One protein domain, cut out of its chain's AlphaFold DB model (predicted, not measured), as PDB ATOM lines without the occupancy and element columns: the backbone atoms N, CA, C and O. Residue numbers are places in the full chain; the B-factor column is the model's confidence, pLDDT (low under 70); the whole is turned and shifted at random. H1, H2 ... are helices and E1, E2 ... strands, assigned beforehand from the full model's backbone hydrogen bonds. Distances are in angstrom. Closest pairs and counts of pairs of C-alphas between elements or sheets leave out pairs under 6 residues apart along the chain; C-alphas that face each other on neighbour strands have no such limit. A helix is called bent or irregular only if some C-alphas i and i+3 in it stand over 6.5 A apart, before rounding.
ATOM      1  N   SER A  19     124.847 283.008 331.446       84.75
ATOM      2  CA  SER A  19     126.235 282.809 331.886       84.75
ATOM      3  C   SER A  19     126.349 282.151 333.265       84.75
ATOM      4  O   SER A  19     127.273 281.373 333.497       84.75
ATOM      5  N   GLN A  20     125.396 282.400 334.166       88.81
ATOM      6  CA  GLN A  20     125.387 281.839 335.517       88.81
ATOM      7  C   GLN A  20     124.873 280.395 335.603       88.81
ATOM      8  O   GLN A  20     125.040 279.771 336.653       88.81
ATOM      9  N   ASN A  21     124.245 279.872 334.547       93.25
ATOM     10  CA  ASN A  21     123.663 278.527 334.516       93.25
ATOM     11  C   ASN A  21     124.381 277.584 333.545       93.25
ATOM     12  O   ASN A  21     123.863 276.514 333.254       93.25
ATOM     13  N   LEU A  22     125.556 277.938 333.021       93.50
ATOM     14  CA  LEU A  22     126.303 277.030 332.151       93.50
ATOM     15  C   LEU A  22     126.997 275.930 332.953       93.50
ATOM     16  O   LEU A  22     127.792 276.201 333.850       93.50
ATOM     17  N   VAL A  23     126.747 274.684 332.561       93.62
ATOM     18  CA  VAL A  23     127.438 273.499 333.072       93.62
ATOM     19  C   VAL A  23     127.955 272.641 331.924       93.62
ATOM     20  O   VAL A  23     127.367 272.585 330.839       93.62
ATOM     21  N   SER A  24     129.070 271.958 332.166       91.12
ATOM     22  CA  SER A  24     129.630 270.995 331.222       91.12
ATOM     23  C   SER A  24     128.978 269.629 331.402       91.12
ATOM     24  O   SER A  24     128.692 269.199 332.516       91.12
ATOM     25  N   HIS A  25     128.801 268.908 330.302       90.44
ATOM     26  CA  HIS A  25     128.423 267.498 330.314       90.44
ATOM     27  C   HIS A  25     129.086 266.762 329.147       90.44
ATOM     28  O   HIS A  25     129.762 267.358 328.305       90.44
ATOM     29  N   LYS A  26     128.934 265.440 329.109       89.50
ATOM     30  CA  LYS A  26     129.572 264.611 328.089       89.50
ATOM     31  C   LYS A  26     128.877 264.787 326.735       89.50
ATOM     32  O   LYS A  26     127.701 264.456 326.605       89.50
ATOM     33  N   GLN A  27     129.633 265.215 325.720       91.69
ATOM     34  CA  GLN A  27     129.163 265.249 324.331       91.69
ATOM     35  C   GLN A  27     128.681 263.859 323.895       91.69
ATOM     36  O   GLN A  27     129.351 262.858 324.156       91.69
ATOM     37  N   GLN A  28     127.545 263.804 323.200       91.94
ATOM     38  CA  GLN A  28     127.018 262.568 322.623       91.94
ATOM     39  C   GLN A  28     126.905 262.712 321.111       91.94
ATOM     40  O   GLN A  28     126.474 263.745 320.606       91.94
ATOM     41  N   ILE A  29     127.269 261.658 320.386       92.06
ATOM     42  CA  ILE A  29     127.060 261.556 318.942       92.06
ATOM     43  C   ILE A  29     126.330 260.246 318.699       92.06
ATOM     44  O   ILE A  29     126.860 259.168 318.966       92.06
ATOM     45  N   ARG A  30     125.106 260.343 318.195       91.50
ATOM     46  CA  ARG A  30     124.240 259.198 317.930       91.50
ATOM     47  C   ARG A  30     123.968 259.126 316.438       91.50
ATOM     48  O   ARG A  30     123.545 260.107 315.837       91.50
ATOM     49  N   PHE A  31     124.212 257.966 315.845       90.44
ATOM     50  CA  PHE A  31     123.913 257.716 314.439       90.44
ATOM     51  C   PHE A  31     122.587 256.973 314.326       90.44
ATOM     52  O   PHE A  31     122.381 255.957 314.992       90.44
ATOM     53  N   PHE A  32     121.711 257.475 313.467       83.81
ATOM     54  CA  PHE A  32     120.391 256.931 313.200       83.81
ATOM     55  C   PHE A  32     120.244 256.671 311.716       83.81
ATOM     56  O   PHE A  32     120.764 257.420 310.885       83.81
ATOM     57  N   GLU A  33     119.502 255.614 311.393       78.12
ATOM     58  CA  GLU A  33     119.374 255.156 310.011       78.12
ATOM     59  C   GLU A  33     120.765 255.002 309.352       78.12
ATOM     60  O   GLU A  33     121.786 254.890 310.039       78.12
ATOM     61  N   ASP A  34     120.827 254.991 308.024       83.75
ATOM     62  CA  ASP A  34     122.102 254.869 307.306       83.75
ATOM     63  C   ASP A  34     122.799 256.229 307.082       83.75
ATOM     64  O   ASP A  34     123.928 256.286 306.597       83.75
ATOM     65  N   SER A  35     122.135 257.348 307.405       90.94
ATOM     66  CA  SER A  35     122.531 258.689 306.932       90.94
ATOM     67  C   SER A  35     122.187 259.860 307.862       90.94
ATOM     68  O   SER A  35     122.269 261.012 307.434       90.94
ATOM     69  N   VAL A  36     121.788 259.616 309.115       92.44
ATOM     70  CA  VAL A  36     121.434 260.678 310.071       92.44
ATOM     71  C   VAL A  36     122.340 260.611 311.299       92.44
ATOM     72  O   VAL A  36     122.653 259.539 311.809       92.44
ATOM     73  N   ALA A  37     122.780 261.765 311.789       94.44
ATOM     74  CA  ALA A  37     123.479 261.896 313.059       94.44
ATOM     75  C   ALA A  37     122.797 262.956 313.926       94.44
ATOM     76  O   ALA A  37     122.371 263.995 313.428       94.44
ATOM     77  N   PHE A  38     122.724 262.704 315.225       95.19
ATOM     78  CA  PHE A  38     122.329 263.676 316.234       95.19
ATOM     79  C   PHE A  38     123.507 263.904 317.168       95.19
ATOM     80  O   PHE A  38     124.051 262.955 317.737       95.19
ATOM     81  N   ILE A  39     123.903 265.160 317.306       95.44
ATOM     82  CA  ILE A  39     125.016 265.582 318.143       95.44
ATOM     83  C   ILE A  39     124.427 266.366 319.300       95.44
ATOM     84  O   ILE A  39     123.725 267.338 319.063       95.44
ATOM     85  N   GLU A  40     124.723 265.979 320.532       95.56
ATOM     86  CA  GLU A  40     124.479 266.795 321.723       95.56
ATOM     87  C   GLU A  40     125.808 267.440 322.121       95.56
ATOM     88  O   GLU A  40     126.770 266.727 322.416       95.56
ATOM     89  N   PHE A  41     125.886 268.773 322.106       95.75
ATOM     90  CA  PHE A  41     127.104 269.508 322.466       95.75
ATOM     91  C   PHE A  41     127.441 269.343 323.947       95.75
ATOM     92  O   PHE A  41     126.574 268.993 324.724       95.75
ATOM     93  N   ASN A  42     128.673 269.630 324.367       93.25
ATOM     94  CA  ASN A  42     129.169 269.396 325.735       93.25
ATOM     95  C   ASN A  42     128.750 270.448 326.784       93.25
ATOM     96  O   ASN A  42     129.238 270.404 327.912       93.25
ATOM     97  N   GLN A  43     127.868 271.388 326.444       92.62
ATOM     98  CA  GLN A  43     127.333 272.381 327.380       92.62
ATOM     99  C   GLN A  43     125.837 272.163 327.604       92.62
ATOM    100  O   GLN A  43     125.122 271.749 326.693       92.62
ATOM    101  N   ARG A  44     125.351 272.457 328.807       95.38
ATOM    102  CA  ARG A  44     123.928 272.459 329.172       95.38
ATOM    103  C   ARG A  44     123.635 273.623 330.115       95.38
ATOM    104  O   ARG A  44     124.545 274.189 330.717       95.38
ATOM    105  N   LEU A  45     122.355 273.958 330.235       96.25
ATOM    106  CA  LEU A  45     121.854 274.780 331.338       96.25
ATOM    107  C   LEU A  45     121.715 273.923 332.606       96.25
ATOM    108  O   LEU A  45     121.190 272.812 332.532       96.25
ATOM    109  N   ASP A  46     122.122 274.445 333.757       97.12
ATOM    110  CA  ASP A  46     121.778 273.909 335.072       97.12
ATOM    111  C   ASP A  46     120.290 274.161 335.333       97.12
ATOM    112  O   ASP A  46     119.878 275.225 335.792       97.12
ATOM    113  N   LEU A  47     119.461 273.180 334.980       97.19
ATOM    114  CA  LEU A  47     118.010 273.321 335.078       97.19
ATOM    115  C   LEU A  47     117.514 273.332 336.527       97.19
ATOM    116  O   LEU A  47     116.422 273.836 336.766       97.19
ATOM    117  N   ILE A  48     118.287 272.804 337.485       95.31
ATOM    118  CA  ILE A  48     117.920 272.825 338.908       95.31
ATOM    119  C   ILE A  48     118.072 274.252 339.431       95.31
ATOM    120  O   ILE A  48     117.120 274.821 339.966       95.31
ATOM    121  N   LYS A  49     119.241 274.859 339.201       95.56
ATOM    122  CA  LYS A  49     119.493 276.259 339.553       95.56
ATOM    123  C   LYS A  49     118.551 277.206 338.808       95.56
ATOM    124  O   LYS A  49     117.974 278.103 339.423       95.56
ATOM    125  N   LEU A  50     118.337 276.974 337.512       95.44
ATOM    126  CA  LEU A  50     117.433 277.789 336.704       95.44
ATOM    127  C   LEU A  50     115.983 277.704 337.198       95.44
ATOM    128  O   LEU A  50     115.310 278.727 337.226       95.44
ATOM    129  N   ASN A  51     115.503 276.531 337.631       95.00
ATOM    130  CA  ASN A  51     114.161 276.389 338.209       95.00
ATOM    131  C   ASN A  51     113.963 277.306 339.430       95.00
ATOM    132  O   ASN A  51     112.950 277.996 339.516       95.00
ATOM    133  N   HIS A  52     114.951 277.364 340.333       93.00
ATOM    134  CA  HIS A  52     114.917 278.263 341.490       93.00
ATOM    135  C   HIS A  52     114.877 279.731 341.057       93.00
ATOM    136  O   HIS A  52     113.992 280.473 341.471       93.00
ATOM    137  N   GLN A  53     115.785 280.140 340.171       93.62
ATOM    138  CA  GLN A  53     115.855 281.527 339.710       93.62
ATOM    139  C   GLN A  53     114.582 281.961 338.981       93.62
ATOM    140  O   GLN A  53     114.106 283.066 339.203       93.62
ATOM    141  N   LEU A  54     113.991 281.096 338.148       92.69
ATOM    142  CA  LEU A  54     112.729 281.400 337.467       92.69
ATOM    143  C   LEU A  54     111.572 281.604 338.454       92.69
ATOM    144  O   LEU A  54     110.718 282.438 338.185       92.69
ATOM    145  N   SER A  55     111.558 280.897 339.591       89.12
ATOM    146  CA  SER A  55     110.525 281.077 340.625       89.12
ATOM    147  C   SER A  55     110.609 282.425 341.353       89.12
ATOM    148  O   SER A  55     109.613 282.888 341.902       89.12
ATOM    149  N   GLU A  56     111.775 283.072 341.324       89.88
ATOM    150  CA  GLU A  56     111.988 284.417 341.873       89.88
ATOM    151  C   GLU A  56     111.610 285.517 340.866       89.88
ATOM    152  O   GLU A  56     111.449 286.680 341.241       89.88
ATOM    153  N   LEU A  57     111.452 285.171 339.582       88.56
ATOM    154  CA  LEU A  57     111.013 286.106 338.554       88.56
ATOM    155  C   LEU A  57     109.483 286.164 338.528       88.56
ATOM    156  O   LEU A  57     108.809 285.158 338.331       88.56
ATOM    157  N   SER A  58     108.912 287.363 338.639       86.88
ATOM    158  CA  SER A  58     107.467 287.587 338.477       86.88
ATOM    159  C   SER A  58     107.050 287.580 336.997       86.88
ATOM    160  O   SER A  58     106.569 288.584 336.472       86.88
ATOM    161  N   LEU A  59     107.280 286.464 336.298       91.25
ATOM    162  CA  LEU A  59     106.880 286.266 334.903       91.25
ATOM    163  C   LEU A  59     105.538 285.537 334.824       91.25
ATOM    164  O   LEU A  59     105.288 284.587 335.565       91.25
ATOM    165  N   ASP A  60     104.694 285.933 333.872       92.75
ATOM    166  CA  ASP A  60     103.577 285.084 333.474       92.75
ATOM    167  C   ASP A  60     104.078 283.842 332.705       92.75
ATOM    168  O   ASP A  60     105.249 283.728 332.316       92.75
ATOM    169  N   LYS A  61     103.182 282.875 332.471       92.31
ATOM    170  CA  LYS A  61     103.557 281.598 331.841       92.31
ATOM    171  C   LYS A  61     104.149 281.774 330.437       92.31
ATOM    172  O   LYS A  61     105.038 281.007 330.057       92.31
ATOM    173  N   LEU A  62     103.667 282.766 329.684       93.38
ATOM    174  CA  LEU A  62     104.117 283.051 328.322       93.38
ATOM    175  C   LEU A  62     105.512 283.688 328.327       93.38
ATOM    176  O   LEU A  62     106.386 283.236 327.589       93.38
ATOM    177  N   GLY A  63     105.741 284.676 329.188       94.88
ATOM    178  CA  GLY A  63     107.027 285.338 329.368       94.88
ATOM    179  C   GLY A  63     108.105 284.371 329.850       94.88
ATOM    180  O   GLY A  63     109.202 284.343 329.293       94.88
ATOM    181  N   GLN A  64     107.787 283.492 330.806       96.00
ATOM    182  CA  GLN A  64     108.717 282.444 331.239       96.00
ATOM    183  C   GLN A  64     109.043 281.465 330.100       96.00
ATOM    184  O   GLN A  64     110.205 281.103 329.906       96.00
ATOM    185  N   ARG A  65     108.048 281.066 329.299       97.25
ATOM    186  CA  ARG A  65     108.274 280.215 328.124       97.25
ATOM    187  C   ARG A  65     109.207 280.875 327.109       97.25
ATOM    188  O   ARG A  65     110.155 280.232 326.663       97.25
ATOM    189  N   GLN A  66     108.969 282.142 326.773       96.62
ATOM    190  CA  GLN A  66     109.823 282.912 325.863       96.62
ATOM    191  C   GLN A  66     111.256 283.029 326.395       96.62
ATOM    192  O   GLN A  66     112.209 282.847 325.639       96.62
ATOM    193  N   LEU A  67     111.427 283.249 327.702       95.88
ATOM    194  CA  LEU A  67     112.746 283.272 328.333       95.88
ATOM    195  C   LEU A  67     113.472 281.924 328.187       95.88
ATOM    196  O   LEU A  67     114.632 281.896 327.779       95.88
ATOM    197  N   VAL A  68     112.799 280.798 328.446       97.50
ATOM    198  CA  VAL A  68     113.390 279.456 328.277       97.50
ATOM    199  C   VAL A  68     113.738 279.164 326.812       97.50
ATOM    200  O   VAL A  68     114.814 278.631 326.527       97.50
ATOM    201  N   GLN A  69     112.882 279.559 325.866       97.81
ATOM    202  CA  GLN A  69     113.182 279.476 324.431       97.81
ATOM    203  C   GLN A  69     114.437 280.290 324.077       97.81
ATOM    204  O   GLN A  69     115.336 279.788 323.407       97.81
ATOM    205  N   ASN A  70     114.549 281.525 324.567       96.12
ATOM    206  CA  ASN A  70     115.708 282.377 324.303       96.12
ATOM    207  C   ASN A  70     116.997 281.792 324.900       96.12
ATOM    208  O   ASN A  70     118.011 281.723 324.207       96.12
ATOM    209  N   LEU A  71     116.956 281.298 326.141       96.31
ATOM    210  CA  LEU A  71     118.106 280.667 326.802       96.31
ATOM    211  C   LEU A  71     118.588 279.411 326.057       96.31
ATOM    212  O   LEU A  71     119.789 279.238 325.843       96.31
ATOM    213  N   THR A  72     117.667 278.543 325.631       97.81
ATOM    214  CA  THR A  72     118.008 277.312 324.893       97.81
ATOM    215  C   THR A  72     118.527 277.605 323.483       97.81
ATOM    216  O   THR A  72     119.520 277.004 323.062       97.81
ATOM    217  N   ARG A  73     117.937 278.574 322.766       97.06
ATOM    218  CA  ARG A  73     118.444 279.040 321.462       97.06
ATOM    219  C   ARG A  73     119.835 279.663 321.587       97.06
ATOM    220  O   ARG A  73     120.713 279.326 320.792       97.06
ATOM    221  N   LEU A  74     120.063 280.505 322.598       92.94
ATOM    222  CA  LEU A  74     121.360 281.136 322.853       92.94
ATOM    223  C   LEU A  74     122.442 280.099 323.175       92.94
ATOM    224  O   LEU A  74     123.537 280.156 322.607       92.94
ATOM    225  N   LEU A  75     122.125 279.115 324.026       95.56
ATOM    226  CA  LEU A  75     123.015 277.990 324.318       95.56
ATOM    227  C   LEU A  75     123.403 277.246 323.035       95.56
ATOM    228  O   LEU A  75     124.586 276.993 322.786       95.56
ATOM    229  N   ASN A  76     122.409 276.925 322.208       97.62
ATOM    230  CA  ASN A  76     122.617 276.143 321.001       97.62
ATOM    231  C   ASN A  76     123.406 276.882 319.931       97.62
ATOM    232  O   ASN A  76     124.366 276.334 319.390       97.62
ATOM    233  N   LYS A  77     123.074 278.150 319.691       94.75
ATOM    234  CA  LYS A  77     123.824 279.019 318.786       94.75
ATOM    235  C   LYS A  77     125.283 279.151 319.229       94.75
ATOM    236  O   LYS A  77     126.183 278.996 318.404       94.75
ATOM    237  N   SER A  78     125.518 279.371 320.525       89.62
ATOM    238  CA  SER A  78     126.866 279.488 321.099       89.62
ATOM    239  C   SER A  78     127.671 278.198 320.934       89.62
ATOM    240  O   SER A  78     128.831 278.242 320.526       89.62
ATOM    241  N   SER A  79     127.039 277.047 321.177       94.31
ATOM    242  CA  SER A  79     127.669 275.728 321.050       94.31
ATOM    243  C   SER A  79     127.941 275.335 319.592       94.31
ATOM    244  O   SER A  79     128.937 274.675 319.300       94.31
ATOM    245  N   LEU A  80     127.085 275.764 318.659       95.25
ATOM    246  CA  LEU A  80     127.203 275.476 317.229       95.25
ATOM    247  C   LEU A  80     128.249 276.356 316.523       95.25
ATOM    248  O   LEU A  80     128.894 275.900 315.573       95.25
ATOM    249  N   ALA A  81     128.439 277.600 316.973       92.75
ATOM    250  CA  ALA A  81     129.272 278.601 316.300       92.75
ATOM    251  C   ALA A  81     130.687 278.118 315.899       92.75
ATOM    252  O   ALA A  81     131.084 278.373 314.756       92.75
ATOM    253  N   PRO A  82     131.440 277.370 316.737       92.94
ATOM    254  CA  PRO A  82     132.770 276.869 316.371       92.94
ATOM    255  C   PRO A  82     132.773 275.894 315.179       92.94
ATOM    256  O   PRO A  82     133.790 275.742 314.498       92.94
ATOM    257  N   TYR A  83     131.644 275.233 314.909       94.75
ATOM    258  CA  TYR A  83     131.525 274.181 313.898       94.75
ATOM    259  C   TYR A  83     130.982 274.683 312.556       94.75
ATOM    260  O   TYR A  83     131.224 274.038 311.533       94.75
ATOM    261  N   LEU A  84     130.312 275.844 312.518       94.38
ATOM    262  CA  LEU A  84     129.612 276.357 311.327       94.38
ATOM    263  C   LEU A  84     130.494 276.400 310.073       94.38
ATOM    264  O   LEU A  84     130.084 275.929 309.013       94.38
ATOM    265  N   LYS A  85     131.738 276.886 310.183       94.94
ATOM    266  CA  LYS A  85     132.667 276.946 309.039       94.94
ATOM    267  C   LYS A  85     132.967 275.556 308.463       94.94
ATOM    268  O   LYS A  85     133.007 275.390 307.245       94.94
ATOM    269  N   LYS A  86     133.182 274.553 309.327       95.19
ATOM    270  CA  LYS A  86     133.434 273.166 308.904       95.19
ATOM    271  C   LYS A  86     132.169 272.550 308.305       95.19
ATOM    272  O   LYS A  86     132.253 271.943 307.243       95.19
ATOM    273  N   LEU A  87     131.016 272.747 308.941       96.25
ATOM    274  CA  LEU A  87     129.727 272.224 308.484       96.25
ATOM    275  C   LEU A  87     129.351 272.765 307.101       96.25
ATOM    276  O   LEU A  87     129.090 271.975 306.198       96.25
ATOM    277  N   HIS A  88     129.428 274.081 306.890       96.94
ATOM    278  CA  HIS A  88     129.155 274.676 305.580       96.94
ATOM    279  C   HIS A  88     130.132 274.195 304.505       96.94
ATOM    280  O   HIS A  88     129.702 273.882 303.402       96.94
ATOM    281  N   LYS A  89     131.427 274.034 304.820       96.38
ATOM    282  CA  LYS A  89     132.392 273.448 303.873       96.38
ATOM    283  C   LYS A  89     131.968 272.042 303.426       96.38
ATOM    284  O   LYS A  89     132.047 271.732 302.241       96.38
ATOM    285  N   ARG A  90     131.521 271.206 304.368       95.62
ATOM    286  CA  ARG A  90     131.082 269.819 304.125       95.62
ATOM    287  C   ARG A  90     129.731 269.755 303.406       95.62
ATOM    288  O   ARG A  90     129.493 268.836 302.627       95.62
ATOM    289  N   GLN A  91     128.871 270.744 303.627       95.94
ATOM    290  CA  GLN A  91     127.624 270.905 302.886       95.94
ATOM    291  C   GLN A  91     127.890 271.315 301.428       95.94
ATOM    292  O   GLN A  91     127.353 270.701 300.510       95.94
ATOM    293  N   SER A  92     128.796 272.271 301.190       96.38
ATOM    294  CA  SER A  92     129.196 272.686 299.836       96.38
ATOM    295  C   SER A  92     129.866 271.566 299.037       96.38
ATOM    296  O   SER A  92     129.703 271.500 297.821       96.38
ATOM    297  N   SER A  93     130.582 270.653 299.701       95.94
ATOM    298  CA  SER A  93     131.140 269.450 299.067       95.94
ATOM    299  C   SER A  93     130.146 268.286 298.954       95.94
ATOM    300  O   SER A  93     130.554 267.178 298.615       95.94
ATOM    301  N   LYS A  94     128.852 268.522 299.227       95.44
ATOM    302  CA  LYS A  94     127.752 267.540 299.191       95.44
ATOM    303  C   LYS A  94     127.915 266.348 300.142       95.44
ATOM    304  O   LYS A  94     127.175 265.381 300.026       95.44
ATOM    305  N   GLN A  95     128.829 266.415 301.107       95.69
ATOM    306  CA  GLN A  95     129.014 265.355 302.103       95.69
ATOM    307  C   GLN A  95     127.909 265.393 303.161       95.69
ATOM    308  O   GLN A  95     127.379 264.359 303.566       95.69
ATOM    309  N   ILE A  96     127.532 266.608 303.562       96.88
ATOM    310  CA  ILE A  96     126.354 266.889 304.381       96.88
ATOM    311  C   ILE A  96     125.241 267.381 303.455       96.88
ATOM    312  O   ILE A  96     125.446 268.296 302.663       96.88
ATOM    313  N   VAL A  97     124.057 266.782 303.563       95.44
ATOM    314  CA  VAL A  97     122.851 267.218 302.849       95.44
ATOM    315  C   VAL A  97     122.294 268.468 303.526       95.44
ATOM    316  O   VAL A  97     122.131 269.511 302.895       95.44
ATOM    317  N   TYR A  98     122.066 268.385 304.836       95.12
ATOM    318  CA  TYR A  98     121.675 269.517 305.669       95.12
ATOM    319  C   TYR A  98     122.111 269.290 307.119       95.12
ATOM    320  O   TYR A  98     122.376 268.161 307.542       95.12
ATOM    321  N   PHE A  99     122.123 270.364 307.903       96.25
ATOM    322  CA  PHE A  99     122.183 270.300 309.358       96.25
ATOM    323  C   PHE A  99     121.177 271.283 309.970       96.25
ATOM    324  O   PHE A  99     120.922 272.338 309.390       96.25
ATOM    325  N   LYS A 100     120.577 270.929 311.110       96.06
ATOM    326  CA  LYS A 100     119.534 271.714 311.783       96.06
ATOM    327  C   LYS A 100     119.803 271.813 313.289       96.06
ATOM    328  O   LYS A 100     120.040 270.776 313.911       96.06
ATOM    329  N   PRO A 101     119.773 273.021 313.879       97.56
ATOM    330  CA  PRO A 101     119.894 273.198 315.323       97.56
ATOM    331  C   PRO A 101     118.722 272.543 316.060       97.56
ATOM    332  O   PRO A 101     117.592 272.553 315.574       97.56
ATOM    333  N   VAL A 102     118.996 271.996 317.244       98.12
ATOM    334  CA  VAL A 102     117.998 271.380 318.131       98.12
ATOM    335  C   VAL A 102     118.153 271.978 319.538       98.12
ATOM    336  O   VAL A 102     118.793 271.367 320.399       98.12
ATOM    337  N   PRO A 103     117.638 273.204 319.773       98.31
ATOM    338  CA  PRO A 103     117.823 273.934 321.028       98.31
ATOM    339  C   PRO A 103     117.489 273.160 322.306       98.31
ATOM    340  O   PRO A 103     118.245 273.251 323.273       98.31
ATOM    341  N   ILE A 104     116.414 272.366 322.313       98.25
ATOM    342  CA  ILE A 104     115.912 271.714 323.534       98.25
ATOM    343  C   ILE A 104     116.933 270.802 324.232       98.25
ATOM    344  O   ILE A 104     116.919 270.687 325.453       98.25
ATOM    345  N   SER A 105     117.822 270.162 323.473       96.75
ATOM    346  CA  SER A 105     118.850 269.251 323.989       96.75
ATOM    347  C   SER A 105     120.258 269.830 323.853       96.75
ATOM    348  O   SER A 105     121.238 269.099 323.994       96.75
ATOM    349  N   ASN A 106     120.366 271.117 323.501       97.62
ATOM    350  CA  ASN A 106     121.585 271.719 322.976       97.62
ATOM    351  C   ASN A 106     122.254 270.831 321.909       97.62
ATOM    352  O   ASN A 106     123.408 270.415 322.044       97.62
ATOM    353  N   GLY A 107     121.493 270.483 320.872       96.81
ATOM    354  CA  GLY A 107     121.924 269.532 319.858       96.81
ATOM    355  C   GLY A 107     121.955 270.060 318.428       96.81
ATOM    356  O   GLY A 107     121.615 271.208 318.138       96.81
ATOM    357  N   LEU A 108     122.367 269.182 317.520       97.25
ATOM    358  CA  LEU A 108     122.404 269.391 316.083       97.25
ATOM    359  C   LEU A 108     122.026 268.090 315.372       97.25
ATOM    360  O   LEU A 108     122.666 267.057 315.563       97.25
ATOM    361  N   LEU A 109     121.015 268.156 314.512       96.00
ATOM    362  CA  LEU A 109     120.672 267.089 313.579       96.00
ATOM    363  C   LEU A 109     121.474 267.276 312.289       96.00
ATOM    364  O   LEU A 109     121.524 268.379 311.753       96.00
ATOM    365  N   ILE A 110     122.068 266.211 311.762       95.81
ATOM    366  CA  ILE A 110     122.806 266.214 310.498       95.81
ATOM    367  C   ILE A 110     122.292 265.083 309.618       95.81
ATOM    368  O   ILE A 110     122.316 263.923 310.021       95.81
ATOM    369  N   LYS A 111     121.915 265.411 308.381       94.94
ATOM    370  CA  LYS A 111     121.745 264.437 307.302       94.94
ATOM    371  C   LYS A 111     122.991 264.460 306.431       94.94
ATOM    372  O   LYS A 111     123.376 265.514 305.930       94.94
ATOM    373  N   TYR A 112     123.623 263.311 306.242       95.31
ATOM    374  CA  TYR A 112     124.867 263.162 305.483       95.31
ATOM    375  C   TYR A 112     124.729 262.063 304.424       95.31
ATOM    376  O   TYR A 112     123.828 261.231 304.505       95.31
ATOM    377  N   GLN A 113     125.588 262.045 303.401       94.88
ATOM    378  CA  GLN A 113     125.590 260.913 302.465       94.88
ATOM    379  C   GLN A 113     126.282 259.709 303.120       94.88
ATOM    380  O   GLN A 113     127.366 259.899 303.672       94.88
ATOM    381  N   PRO A 114     125.734 258.479 303.036       93.00
ATOM    382  CA  PRO A 114     126.197 257.328 303.820       93.00
ATOM    383  C   PRO A 114     127.723 257.097 303.886       93.00
ATOM    384  O   PRO A 114     128.210 256.812 304.983       93.00
ATOM    385  N   PRO A 115     128.510 257.279 302.798       94.25
ATOM    386  CA  PRO A 115     129.967 257.103 302.839       94.25
ATOM    387  C   PRO A 115     130.715 258.051 303.791       94.25
ATOM    388  O   PRO A 115     131.831 257.751 304.194       94.25
ATOM    389  N   TYR A 116     130.116 259.183 304.173       93.81
ATOM    390  CA  TYR A 116     130.759 260.239 304.965       93.81
ATOM    391  C   TYR A 116     130.420 260.182 306.462       93.81
ATOM    392  O   TYR A 116     130.549 261.176 307.177       93.81
ATOM    393  N   LYS A 117     129.990 259.019 306.966       92.06
ATOM    394  CA  LYS A 117     129.687 258.820 308.392       92.06
ATOM    395  C   LYS A 117     130.858 259.199 309.304       92.06
ATOM    396  O   LYS A 117     130.654 259.850 310.326       92.06
ATOM    397  N   ASP A 118     132.077 258.802 308.945       90.06
ATOM    398  CA  ASP A 118     133.260 259.083 309.764       90.06
ATOM    399  C   ASP A 118     133.721 260.541 309.635       90.06
ATOM    400  O   ASP A 118     134.134 261.133 310.630       90.06
ATOM    401  N   ASP A 119     133.529 261.182 308.475       89.12
ATOM    402  CA  ASP A 119     133.753 262.626 308.325       89.12
ATOM    403  C   ASP A 119     132.889 263.442 309.293       89.12
ATOM    404  O   ASP A 119     133.353 264.449 309.827       89.12
ATOM    405  N   VAL A 120     131.647 263.005 309.552       89.88
ATOM    406  CA  VAL A 120     130.784 263.648 310.552       89.88
ATOM    407  C   VAL A 120     131.414 263.564 311.940       89.88
ATOM    408  O   VAL A 120     131.436 264.575 312.634       89.88
ATOM    409  N   LYS A 121     131.988 262.421 312.340       87.38
ATOM    410  CA  LYS A 121     132.668 262.295 313.645       87.38
ATOM    411  C   LYS A 121     133.841 263.265 313.757       87.38
ATOM    412  O   LYS A 121     133.914 264.020 314.722       87.38
ATOM    413  N   VAL A 122     134.684 263.329 312.726       89.31
ATOM    414  CA  VAL A 122     135.882 264.188 312.682       89.31
ATOM    415  C   VAL A 122     135.548 265.679 312.833       89.31
ATOM    416  O   VAL A 122     136.364 266.463 313.324       89.31
ATOM    417  N   ILE A 123     134.343 266.119 312.444       88.19
ATOM    418  CA  ILE A 123     133.904 267.507 312.678       88.19
ATOM    419  C   ILE A 123     133.849 267.821 314.182       88.19
ATOM    420  O   ILE A 123     134.199 268.942 314.568       88.19
ATOM    421  N   PHE A 124     133.449 266.845 315.000       87.31
ATOM    422  CA  PHE A 124     133.145 267.002 316.425       87.31
ATOM    423  C   PHE A 124     134.183 266.384 317.372       87.31
ATOM    424  O   PHE A 124     134.153 266.679 318.565       87.31
ATOM    425  N   GLU A 125     135.138 265.601 316.869       72.31
ATOM    426  CA  GLU A 125     136.235 265.025 317.656       72.31
ATOM    427  C   GLU A 125     137.180 266.112 318.198       72.31
ATOM    428  O   GLU A 125     138.042 266.583 317.466       72.31
TER     429      GLU A 125
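This is residues 19 to 125 of the 455 residues of the protein "Peptidase_S8 domain-containing protein" of Kangiella geojedonensis (UniProt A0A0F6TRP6). A twisted sheet of four strands has helices H3 and H4 over one face and the other face bare, and a long arm of two helices, H1 and H2, sticks out from one end of this body. The two helices open as a V whose tip, residues 57 to 60, is the far end of the arm; H2 runs back from there to reach the sheet with its residues 72 to 80, while the short strand pair E1 and E4 lies between the sheet and H1. The printed part has 107 residues, with four named helices and six named strands in the order E1 E2 E3 E4 H1 H2 H3 E5 E6 H4, a mixed class of helices and strands. The larger sheet has the order E2, E3, E6, E5 and is antiparallel throughout, as is the pair E1 and E4. The whole is only just loose, close to compact, with a radius of gyration of the C-alphas of 16.1 A and spans of 51 by 25 by 25 A, the arm adding to the length.

In the larger sheet, E2, residues 28 to 32, and E3, residues 36 to 40, form a hairpin, with N 30 and O 38 at 2.9 A, within hydrogen-bond range. E3 is antiparallel to E6, residues 107 to 112, at 159 degrees, with N 37 and O 110 at 2.8 A. E6 forms a second hairpin with E5, residues 96 to 102, where N 100 and O 109 are 2.8 A apart. E2 and E5 are the edge strands. H3, residues 84 to 92, is on the sheet at a height of 8.4 A and over E5; it runs along the strands, at 0 degrees to E5 on the local plane, and the closest C-alphas are those of Arg 90 and Ile 96, 5.6 A apart. H4, residues 114 to 124, is on the same face at a height of 7.9 A, only just over E3 and E6 with 3 C-alphas on each, at 11 degrees to E3 on the local plane. H3 and H4 are close but not clearly touching, with the C-alphas of Lys 86 and Ile 123 at 6.8 A, and stand at a shallow tilt of 15 degrees, opposite ways. H2, residues 61 to 80, is also on the sheet, its closest C-alphas to E6 being those of Asn 76 and Gly 107, 6.7 A apart. With H2, H3 and H4 the sheet makes two layers, helices on one face of a sheet. H2 and H3 meet only through their link. E3 runs on into E4, residues 43 to 45, across a break of 2 residues, at 63 degrees. E4 is antiparallel to E1, residues 22 to 24, with N 23 and O 44 at 2.9 A; the closest C-alphas of E4 and H2 are those of Gln 43 and Ser 79, 7.2 A apart. H1, residues 47 to 56, is not on the larger sheet. It is close to H2 but not clearly touching, with the C-alphas of Leu 54 and Gln 64 at 7.5 A, and runs the opposite way at 37 degrees, only just a steep tilt. In H1, H2 and H3 every O i to N i+4 pair is within hydrogen-bond range; in H4 3 of 7 are, beside 7 of 8 O i to N i+3 pairs.

E1 begins at C-alpha 22, (126.303, 277.030, 332.151). H2, the longest helix, runs 28.5 A from C-alpha 61 at (103.557, 281.598, 331.841) to C-alpha 80 at (127.203, 275.476, 317.229). H1 is 14.3 A long and H3 12.1 A. E5 spans 16.7 A, E6 16.0 A, E3 13.5 A and E2 12.8 A. H4 is 17.3 A long, ending at C-alpha 124, (133.145, 267.002, 316.425); it is irregular, with C-alphas 115 and 118 at 7.9 A.

The two C-alphas farthest apart are those of Ser 58 and Pro 115, 52.0 A. The printed part has no cut, and the links between named elements are tight. The mean pLDDT of the printed part is 93.5, and no printed residue is under 70.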